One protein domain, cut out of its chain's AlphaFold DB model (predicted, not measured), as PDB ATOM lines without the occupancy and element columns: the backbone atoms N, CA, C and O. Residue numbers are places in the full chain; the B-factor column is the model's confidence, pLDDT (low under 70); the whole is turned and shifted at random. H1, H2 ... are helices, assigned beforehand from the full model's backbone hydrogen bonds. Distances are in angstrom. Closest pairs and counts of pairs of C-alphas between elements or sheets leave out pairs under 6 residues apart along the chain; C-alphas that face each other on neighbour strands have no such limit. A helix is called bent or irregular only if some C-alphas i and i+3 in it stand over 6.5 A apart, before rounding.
ATOM      1  N   LYS A 155     169.038 116.733 162.003       70.38
ATOM      2  CA  LYS A 155     169.190 117.284 160.651       70.38
ATOM      3  C   LYS A 155     168.298 118.499 160.436       70.38
ATOM      4  O   LYS A 155     167.153 118.523 160.868       70.38
ATOM      5  N   GLY A 156     168.814 119.472 159.680       76.06
ATOM      6  CA  GLY A 156     168.031 120.568 159.105       76.06
ATOM      7  C   GLY A 156     167.192 121.328 160.133       76.06
ATOM      8  O   GLY A 156     167.735 122.040 160.974       76.06
ATOM      9  N   LEU A 157     165.872 121.171 160.040       78.88
ATOM     10  CA  LEU A 157     164.884 121.894 160.836       78.88
ATOM     11  C   LEU A 157     164.942 121.602 162.330       78.88
ATOM     12  O   LEU A 157     164.725 122.520 163.117       78.88
ATOM     13  N   ASP A 158     165.284 120.378 162.730       74.94
ATOM     14  CA  ASP A 158     165.368 120.033 164.150       74.94
ATOM     15  C   ASP A 158     166.477 120.819 164.861       74.94
ATOM     16  O   ASP A 158     166.295 121.251 165.999       74.94
ATOM     17  N   LEU A 159     167.606 121.062 164.180       78.88
ATOM     18  CA  LEU A 159     168.700 121.879 164.717       78.88
ATOM     19  C   LEU A 159     168.260 123.333 164.907       78.88
ATOM     20  O   LEU A 159     168.525 123.923 165.950       78.88
ATOM     21  N   ILE A 160     167.546 123.891 163.925       82.50
ATOM     22  CA  ILE A 160     167.035 125.268 163.982       82.50
ATOM     23  C   ILE A 160     165.992 125.398 165.092       82.50
ATOM     24  O   ILE A 160     166.053 126.337 165.883       82.50
ATOM     25  N   ARG A 161     165.059 124.443 165.188       81.94
ATOM     26  CA  ARG A 161     164.062 124.411 166.259       81.94
ATOM     27  C   ARG A 161     164.735 124.401 167.620       81.94
ATOM     28  O   ARG A 161     164.376 125.203 168.472       81.94
ATOM     29  N   ASN A 162     165.703 123.510 167.821       77.25
ATOM     30  CA  ASN A 162     166.380 123.388 169.104       77.25
ATOM     31  C   ASN A 162     167.162 124.659 169.445       77.25
ATOM     32  O   ASN A 162     167.042 125.138 170.567       77.25
ATOM     33  N   TYR A 163     167.863 125.254 168.475       81.81
ATOM     34  CA  TYR A 163     168.550 126.535 168.658       81.81
ATOM     35  C   TYR A 163     167.597 127.637 169.148       81.81
ATOM     36  O   TYR A 163     167.896 128.334 170.112       81.81
ATOM     37  N   LEU A 164     166.412 127.760 168.537       82.81
ATOM     38  CA  LEU A 164     165.414 128.769 168.921       82.81
ATOM     39  C   LEU A 164     164.807 128.543 170.315       82.81
ATOM     40  O   LEU A 164     164.269 129.481 170.893       82.81
ATOM     41  N   MET A 165     164.845 127.313 170.830       80.19
ATOM     42  CA  MET A 165     164.202 126.942 172.095       80.19
ATOM     43  C   MET A 165     165.188 126.861 173.267       80.19
ATOM     44  O   MET A 165     164.775 127.056 174.405       80.19
ATOM     45  N   MET A 166     166.475 126.586 173.021       76.69
ATOM     46  CA  MET A 166     167.470 126.312 174.071       76.69
ATOM     47  C   MET A 166     167.684 127.467 175.059       76.69
ATOM     48  O   MET A 166     167.972 127.210 176.219       76.69
ATOM     49  N   GLY A 167     167.528 128.722 174.630       74.19
ATOM     50  CA  GLY A 167     167.662 129.891 175.511       74.19
ATOM     51  C   GLY A 167     166.391 130.265 176.278       74.19
ATOM     52  O   GLY A 167     166.403 131.206 177.068       74.19
ATOM     53  N   GLU A 168     165.283 129.565 176.044       79.88
ATOM     54  CA  GLU A 168     163.959 129.977 176.498       79.88
ATOM     55  C   GLU A 168     163.465 129.105 177.652       79.88
ATOM     56  O   GLU A 168     163.631 127.885 177.643       79.88
ATOM     57  N   ASN A 169     162.786 129.723 178.623       78.12
ATOM     58  CA  ASN A 169     162.058 128.984 179.657       78.12
ATOM     59  C   ASN A 169     160.868 128.218 179.053       78.12
ATOM     60  O   ASN A 169     160.462 128.453 177.908       78.12
ATOM     61  N   SER A 170     160.266 127.300 179.808       72.94
ATOM     62  CA  SER A 170     159.307 126.377 179.201       72.94
ATOM     63  C   SER A 170     157.994 127.020 178.747       72.94
ATOM     64  O   SER A 170     157.353 126.512 177.819       72.94
ATOM     65  N   ASP A 171     157.600 128.142 179.347       77.25
ATOM     66  CA  ASP A 171     156.425 128.905 178.929       77.25
ATOM     67  C   ASP A 171     156.673 129.604 177.590       77.25
ATOM     68  O   ASP A 171     155.846 129.511 176.674       77.25
ATOM     69  N   ASN A 172     157.846 130.218 177.420       82.38
ATOM     70  CA  ASN A 172     158.238 130.795 176.141       82.38
ATOM     71  C   ASN A 172     158.443 129.727 175.073       82.38
ATOM     72  O   ASN A 172     157.921 129.896 173.972       82.38
ATOM     73  N   GLN A 173     159.095 128.604 175.381       79.88
ATOM     74  CA  GLN A 173     159.198 127.490 174.435       79.88
ATOM     75  C   GLN A 173     157.814 127.009 173.989       79.88
ATOM     76  O   GLN A 173     157.571 126.752 172.807       79.88
ATOM     77  N   ASN A 174     156.860 126.919 174.921       79.38
ATOM     78  CA  ASN A 174     155.491 126.544 174.600       79.38
ATOM     79  C   ASN A 174     154.824 127.518 173.641       79.38
ATOM     80  O   ASN A 174     154.217 127.069 172.664       79.38
ATOM     81  N   ARG A 175     154.933 128.816 173.930       85.31
ATOM     82  CA  ARG A 175     154.407 129.890 173.090       85.31
ATOM     83  C   ARG A 175     155.053 129.851 171.711       85.31
ATOM     84  O   ARG A 175     154.341 129.756 170.719       85.31
ATOM     85  N   LEU A 176     156.383 129.848 171.644       86.75
ATOM     86  CA  LEU A 176     157.132 129.828 170.390       86.75
ATOM     87  C   LEU A 176     156.741 128.630 169.522       86.75
ATOM     88  O   LEU A 176     156.451 128.773 168.333       86.75
ATOM     89  N   TYR A 177     156.652 127.453 170.139       83.56
ATOM     90  CA  TYR A 177     156.319 126.231 169.427       83.56
ATOM     91  C   TYR A 177     154.866 126.205 168.941       83.56
ATOM     92  O   TYR A 177     154.611 125.920 167.777       83.56
ATOM     93  N   ASN A 178     153.897 126.491 169.816       83.50
ATOM     94  CA  ASN A 178     152.480 126.358 169.469       83.50
ATOM     95  C   ASN A 178     151.981 127.504 168.579       83.50
ATOM     96  O   ASN A 178     151.098 127.292 167.757       83.50
ATOM     97  N   THR A 179     152.508 128.716 168.768       88.19
ATOM     98  CA  THR A 179     152.043 129.912 168.058       88.19
ATOM     99  C   THR A 179     152.749 130.109 166.721       88.19
ATOM    100  O   THR A 179     152.136 130.662 165.813       88.19
ATOM    101  N   TYR A 180     154.003 129.667 166.579       88.44
ATOM    102  CA  TYR A 180     154.782 129.909 165.358       88.44
ATOM    103  C   TYR A 180     155.285 128.623 164.703       88.44
ATOM    104  O   TYR A 180     155.035 128.429 163.517       88.44
ATOM    105  N   TRP A 181     155.953 127.733 165.445       87.25
ATOM    106  CA  TRP A 181     156.592 126.555 164.840       87.25
ATOM    107  C   TRP A 181     155.586 125.578 164.215       87.25
ATOM    108  O   TRP A 181     155.692 125.268 163.033       87.25
ATOM    109  N   VAL A 182     154.578 125.140 164.979       84.56
ATOM    110  CA  VAL A 182     153.557 124.190 164.498       84.56
ATOM    111  C   VAL A 182     152.773 124.745 163.306       84.56
ATOM    112  O   VAL A 182     152.660 124.030 162.318       84.56
ATOM    113  N   PRO A 183     152.276 126.000 163.320       89.00
ATOM    114  CA  PRO A 183     151.629 126.566 162.137       89.00
ATOM    115  C   PRO A 183     152.522 126.588 160.890       89.00
ATOM    116  O   PRO A 183     152.034 126.324 159.796       89.00
ATOM    117  N   LEU A 184     153.821 126.870 161.040       88.12
ATOM    118  CA  LEU A 184     154.765 126.848 159.919       88.12
ATOM    119  C   LEU A 184     154.964 125.432 159.358       88.12
ATOM    120  O   LEU A 184     154.959 125.261 158.139       88.12
ATOM    121  N   GLU A 185     155.112 124.431 160.230       85.38
ATOM    122  CA  GLU A 185     155.180 123.020 159.826       85.38
ATOM    123  C   GLU A 185     153.887 122.561 159.144       85.38
ATOM    124  O   GLU A 185     153.952 121.941 158.086       85.38
ATOM    125  N   ASP A 186     152.726 122.906 159.703       85.38
ATOM    126  CA  ASP A 186     151.418 122.513 159.171       85.38
ATOM    127  C   ASP A 186     151.143 123.161 157.793       85.38
ATOM    128  O   ASP A 186     150.479 122.557 156.950       85.38
ATOM    129  N   TRP A 187     151.647 124.376 157.533       87.44
ATOM    130  CA  TRP A 187     151.447 125.075 156.253       87.44
ATOM    131  C   TRP A 187     152.383 124.625 155.135       87.44
ATOM    132  O   TRP A 187     151.964 124.582 153.979       87.44
ATOM    133  N   LEU A 188     153.650 124.360 155.454       85.94
ATOM    134  CA  LEU A 188     154.693 124.114 154.452       85.94
ATOM    135  C   LEU A 188     155.083 122.632 154.359       85.94
ATOM    136  O   LEU A 188     155.586 122.187 153.334       85.94
ATOM    137  N   GLY A 189     154.862 121.846 155.411       81.25
ATOM    138  CA  GLY A 189     155.468 120.525 155.551       81.25
ATOM    139  C   GLY A 189     156.987 120.599 155.779       81.25
ATOM    140  O   GLY A 189     157.637 121.616 155.536       81.25
ATOM    141  N   GLU A 190     157.584 119.502 156.253       72.00
ATOM    142  CA  GLU A 190     158.999 119.485 156.674       72.00
ATOM    143  C   GLU A 190     159.977 119.882 155.559       72.00
ATOM    144  O   GLU A 190     160.941 120.613 155.790       72.00
ATOM    145  N   ARG A 191     159.755 119.398 154.331       75.44
ATOM    146  CA  ARG A 191     160.682 119.663 153.227       75.44
ATOM    147  C   ARG A 191     160.694 121.146 152.857       75.44
ATOM    148  O   ARG A 191     161.770 121.742 152.814       75.44
ATOM    149  N   ASP A 192     159.523 121.733 152.634       84.50
ATOM    150  CA  ASP A 192     159.434 123.102 152.128       84.50
ATOM    151  C   ASP A 192     159.697 124.125 153.240       84.50
ATOM    152  O   ASP A 192     160.235 125.197 152.967       84.50
ATOM    153  N   LEU A 193     159.439 123.780 154.510       86.44
ATOM    154  CA  LEU A 193     159.822 124.615 155.649       86.44
ATOM    155  C   LEU A 193     161.348 124.793 155.743       86.44
ATOM    156  O   LEU A 193     161.830 125.895 156.011       86.44
ATOM    157  N   ASN A 194     162.126 123.738 155.483       85.31
ATOM    158  CA  ASN A 194     163.590 123.807 155.499       85.31
ATOM    159  C   ASN A 194     164.126 124.777 154.441       85.31
ATOM    160  O   ASN A 194     164.991 125.609 154.727       85.31
ATOM    161  N   ASP A 195     163.598 124.682 153.224       86.88
ATOM    162  CA  ASP A 195     164.010 125.540 152.117       86.88
ATOM    163  C   ASP A 195     163.514 126.978 152.310       86.88
ATOM    164  O   ASP A 195     164.256 127.930 152.042       86.88
ATOM    165  N   PHE A 196     162.311 127.152 152.868       89.56
ATOM    166  CA  PHE A 196     161.774 128.453 153.250       89.56
ATOM    167  C   PHE A 196     162.670 129.159 154.270       89.56
ATOM    168  O   PHE A 196     163.090 130.289 154.018       89.56
ATOM    169  N   ILE A 197     163.020 128.506 155.385       88.56
ATOM    170  CA  ILE A 197     163.847 129.127 156.433       88.56
ATOM    171  C   ILE A 197     165.221 129.511 155.877       88.56
ATOM    172  O   ILE A 197     165.678 130.632 156.096       88.56
ATOM    173  N   LYS A 198     165.867 128.630 155.104       86.81
ATOM    174  CA  LYS A 198     167.159 128.940 154.466       86.81
ATOM    175  C   LYS A 198     167.066 130.146 153.537       86.81
ATOM    176  O   LYS A 198     167.929 131.023 153.578       86.81
ATOM    177  N   THR A 199     166.026 130.194 152.707       89.44
ATOM    178  CA  THR A 199     165.800 131.293 151.760       89.44
ATOM    179  C   THR A 199     165.520 132.600 152.494       89.44
ATOM    180  O   THR A 199     166.125 133.626 152.185       89.44
ATOM    181  N   TYR A 200     164.659 132.559 153.511       89.94
ATOM    182  CA  TYR A 200     164.338 133.703 154.354       89.94
ATOM    183  C   TYR A 200     165.587 134.266 155.039       89.94
ATOM    184  O   TYR A 200     165.844 135.466 154.940       89.94
ATOM    185  N   LEU A 201     166.391 133.409 155.678       88.50
ATOM    186  CA  LEU A 201     167.617 133.821 156.363       88.50
ATOM    187  C   LEU A 201     168.628 134.432 155.393       88.50
ATOM    188  O   LEU A 201     169.211 135.464 155.715       88.50
ATOM    189  N   ARG A 202     168.794 133.863 154.191       88.38
ATOM    190  CA  ARG A 202     169.677 134.432 153.163       88.38
ATOM    191  C   ARG A 202     169.259 135.857 152.798       88.38
ATOM    192  O   ARG A 202     170.067 136.772 152.905       88.38
ATOM    193  N   ILE A 203     167.984 136.059 152.460       90.88
ATOM    194  CA  ILE A 203     167.450 137.382 152.101       90.88
ATOM    195  C   ILE A 203     167.564 138.362 153.277       90.88
ATOM    196  O   ILE A 203     167.862 139.543 153.093       90.88
ATOM    197  N   TYR A 204     167.280 137.896 154.493       88.88
ATOM    198  CA  TYR A 204     167.310 138.730 155.688       88.88
ATOM    199  C   TYR A 204     168.732 139.196 156.028       88.88
ATOM    200  O   TYR A 204     168.933 140.383 156.291       88.88
ATOM    201  N   LEU A 205     169.714 138.293 155.969       86.38
ATOM    202  CA  LEU A 205     171.119 138.604 156.238       86.38
ATOM    203  C   LEU A 205     171.714 139.523 155.165       86.38
ATOM    204  O   LEU A 205     172.327 140.527 155.517       86.38
ATOM    205  N   GLU A 206     171.426 139.280 153.883       86.19
ATOM    206  CA  GLU A 206     171.840 140.176 152.793       86.19
ATOM    207  C   GLU A 206     171.302 141.603 152.997       86.19
ATOM    208  O   GLU A 206     172.025 142.587 152.844       86.19
ATOM    209  N   LYS A 207     170.040 141.746 153.424       79.38
ATOM    210  CA  LYS A 207     169.461 143.061 153.747       79.38
ATOM    211  C   LYS A 207     170.137 143.735 154.942       79.38
ATOM    212  O   LYS A 207     170.212 144.966 154.969       79.38
ATOM    213  N   ILE A 208     170.576 142.973 155.943       78.50
ATOM    214  CA  ILE A 208     171.308 143.516 157.095       78.50
ATOM    215  C   ILE A 208     172.675 144.031 156.657       78.50
ATOM    216  O   ILE A 208     173.043 145.144 157.041       78.50
ATOM    217  N   ASP A 209     173.401 143.267 155.847       75.94
ATOM    218  CA  ASP A 209     174.729 143.658 155.380       75.94
ATOM    219  C   ASP A 209     174.660 144.915 154.509       75.94
ATOM    220  O   ASP A 209     175.370 145.884 154.784       75.94
ATOM    221  N   LEU A 210     173.689 144.991 153.592       72.88
ATOM    222  CA  LEU A 210     173.431 146.199 152.800       72.88
ATOM    223  C   LEU A 210     173.121 147.423 153.679       72.88
ATOM    224  O   LEU A 210     173.608 148.526 153.421       72.88
ATOM    225  N   LYS A 211     172.340 147.255 154.757       71.31
ATOM    226  CA  LYS A 211     172.063 148.343 155.712       71.31
ATOM    227  C   LYS A 211     173.302 148.755 156.508       71.31
ATOM    228  O   LYS A 211     173.480 149.944 156.766       71.31
ATOM    229  N   ARG A 212     174.161 147.806 156.896       71.25
ATOM    230  CA  ARG A 212     175.413 148.078 157.621       71.25
ATOM    231  C   ARG A 212     176.427 148.809 156.749       71.25
ATOM    232  O   ARG A 212     177.067 149.740 157.231       71.25
ATOM    233  N   GLU A 213     176.552 148.431 155.482       67.25
ATOM    234  CA  GLU A 213     177.389 149.141 154.509       67.25
ATOM    235  C   GLU A 213     176.871 150.559 154.256       67.25
ATOM    236  O   GLU A 213     177.634 151.523 154.337       67.25
ATOM    237  N   SER A 214     175.556 150.709 154.081       62.75
ATOM    238  CA  SER A 214     174.915 152.019 153.923       62.75
ATOM    239  C   SER A 214     175.136 152.924 155.147       62.75
ATOM    240  O   SER A 214     175.440 154.104 154.994       62.75
ATOM    241  N   ALA A 215     175.054 152.383 156.369       64.31
ATOM    242  CA  ALA A 215     175.295 153.138 157.603       64.31
ATOM    243  C   ALA A 215     176.771 153.548 157.791       64.31
ATOM    244  O   ALA A 215     177.049 154.629 158.315       64.31
ATOM    245  N   LYS A 216     177.724 152.723 157.331       63.91
ATOM    246  CA  LYS A 216     179.161 153.055 157.330       63.91
ATOM    247  C   LYS A 216     179.515 154.154 156.323       63.91
ATOM    248  O   LYS A 216     180.432 154.925 156.583       63.91
ATOM    249  N   CYS A 217     178.794 154.256 155.206       56.47
ATOM    250  CA  CYS A 217     178.984 155.333 154.226       56.47
ATOM    251  C   CYS A 217     178.427 156.692 154.681       56.47
ATOM    252  O   CYS A 217     178.856 157.710 154.155       56.47
ATOM    253  N   ILE A 218     177.504 156.730 155.649       56.47
ATOM    254  CA  ILE A 218     176.910 157.980 156.177       56.47
ATOM    255  C   ILE A 218     177.749 158.574 157.331       56.47
ATOM    256  O   ILE A 218     177.557 159.719 157.722       56.47
ATOM    257  N   THR A 219     178.693 157.806 157.886       52.62
ATOM    258  CA  THR A 219     179.548 158.200 159.025       52.62
ATOM    259  C   THR A 219     181.001 158.519 158.640       52.62
ATOM    260  O   THR A 219     181.846 158.672 159.521       52.62
ATOM    261  N   ARG A 220     181.294 158.650 157.340       43.06
ATOM    262  CA  ARG A 220     182.546 159.190 156.785       43.06
ATOM    263  C   ARG A 220     182.272 160.496 156.060       43.06
ATOM    264  O   ARG A 220     183.169 161.362 156.116       43.06
TER     265      ARG A 220
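What this domain is: This is residues 155 to 220 of the 220 residues of the protein "RloF" of Helicobacter pylori NCTC 11637 = CCUG 17874 = ATCC 43504 (UniProt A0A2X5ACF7). The model is an L: H1 and H2a, first arm of bent H2, form a short hairpin, and long arm H2b leaves its end, residues 199 to 220 sticking out. The printed part has 66 residues, named helices H1 then H2, and is all helix. It is only just loose, close to extended, with radius of gyration of the C-alphas 15.8 A and spans 46 by 28 by 20 A.

Where its parts are: H1, residues 157 to 166, begins at C-alpha 157 (164.884, 121.894, 160.836). H2, residues 170 to 218, one helix by its hydrogen bonds, is bent: C-alphas 187 and 190 are 9.4 A apart. H2a, residues 170 to 187, is irregular: C-alphas 179 and 182 are 6.9 A apart. H2b, residues 190 to 218, runs 42.5 A to C-alpha 218 (176.910, 157.980, 156.177).

How they stand to each other: H1 only just touches H2a and H2b, each with 3 C-alpha pairs within 8 A, closest Met 165 to Gln 173 and Leu 157 to Asn 194. H2a and H2b are close but not clearly touching, only just about perpendicular at 70.2 degrees. Every O i to N i+4 pair is within hydrogen-bond range in H1 and H2b, 12 of 14 in H2a.

The domain as a whole: The printed part has no cut; residues 213 to 220 have pLDDT under 70.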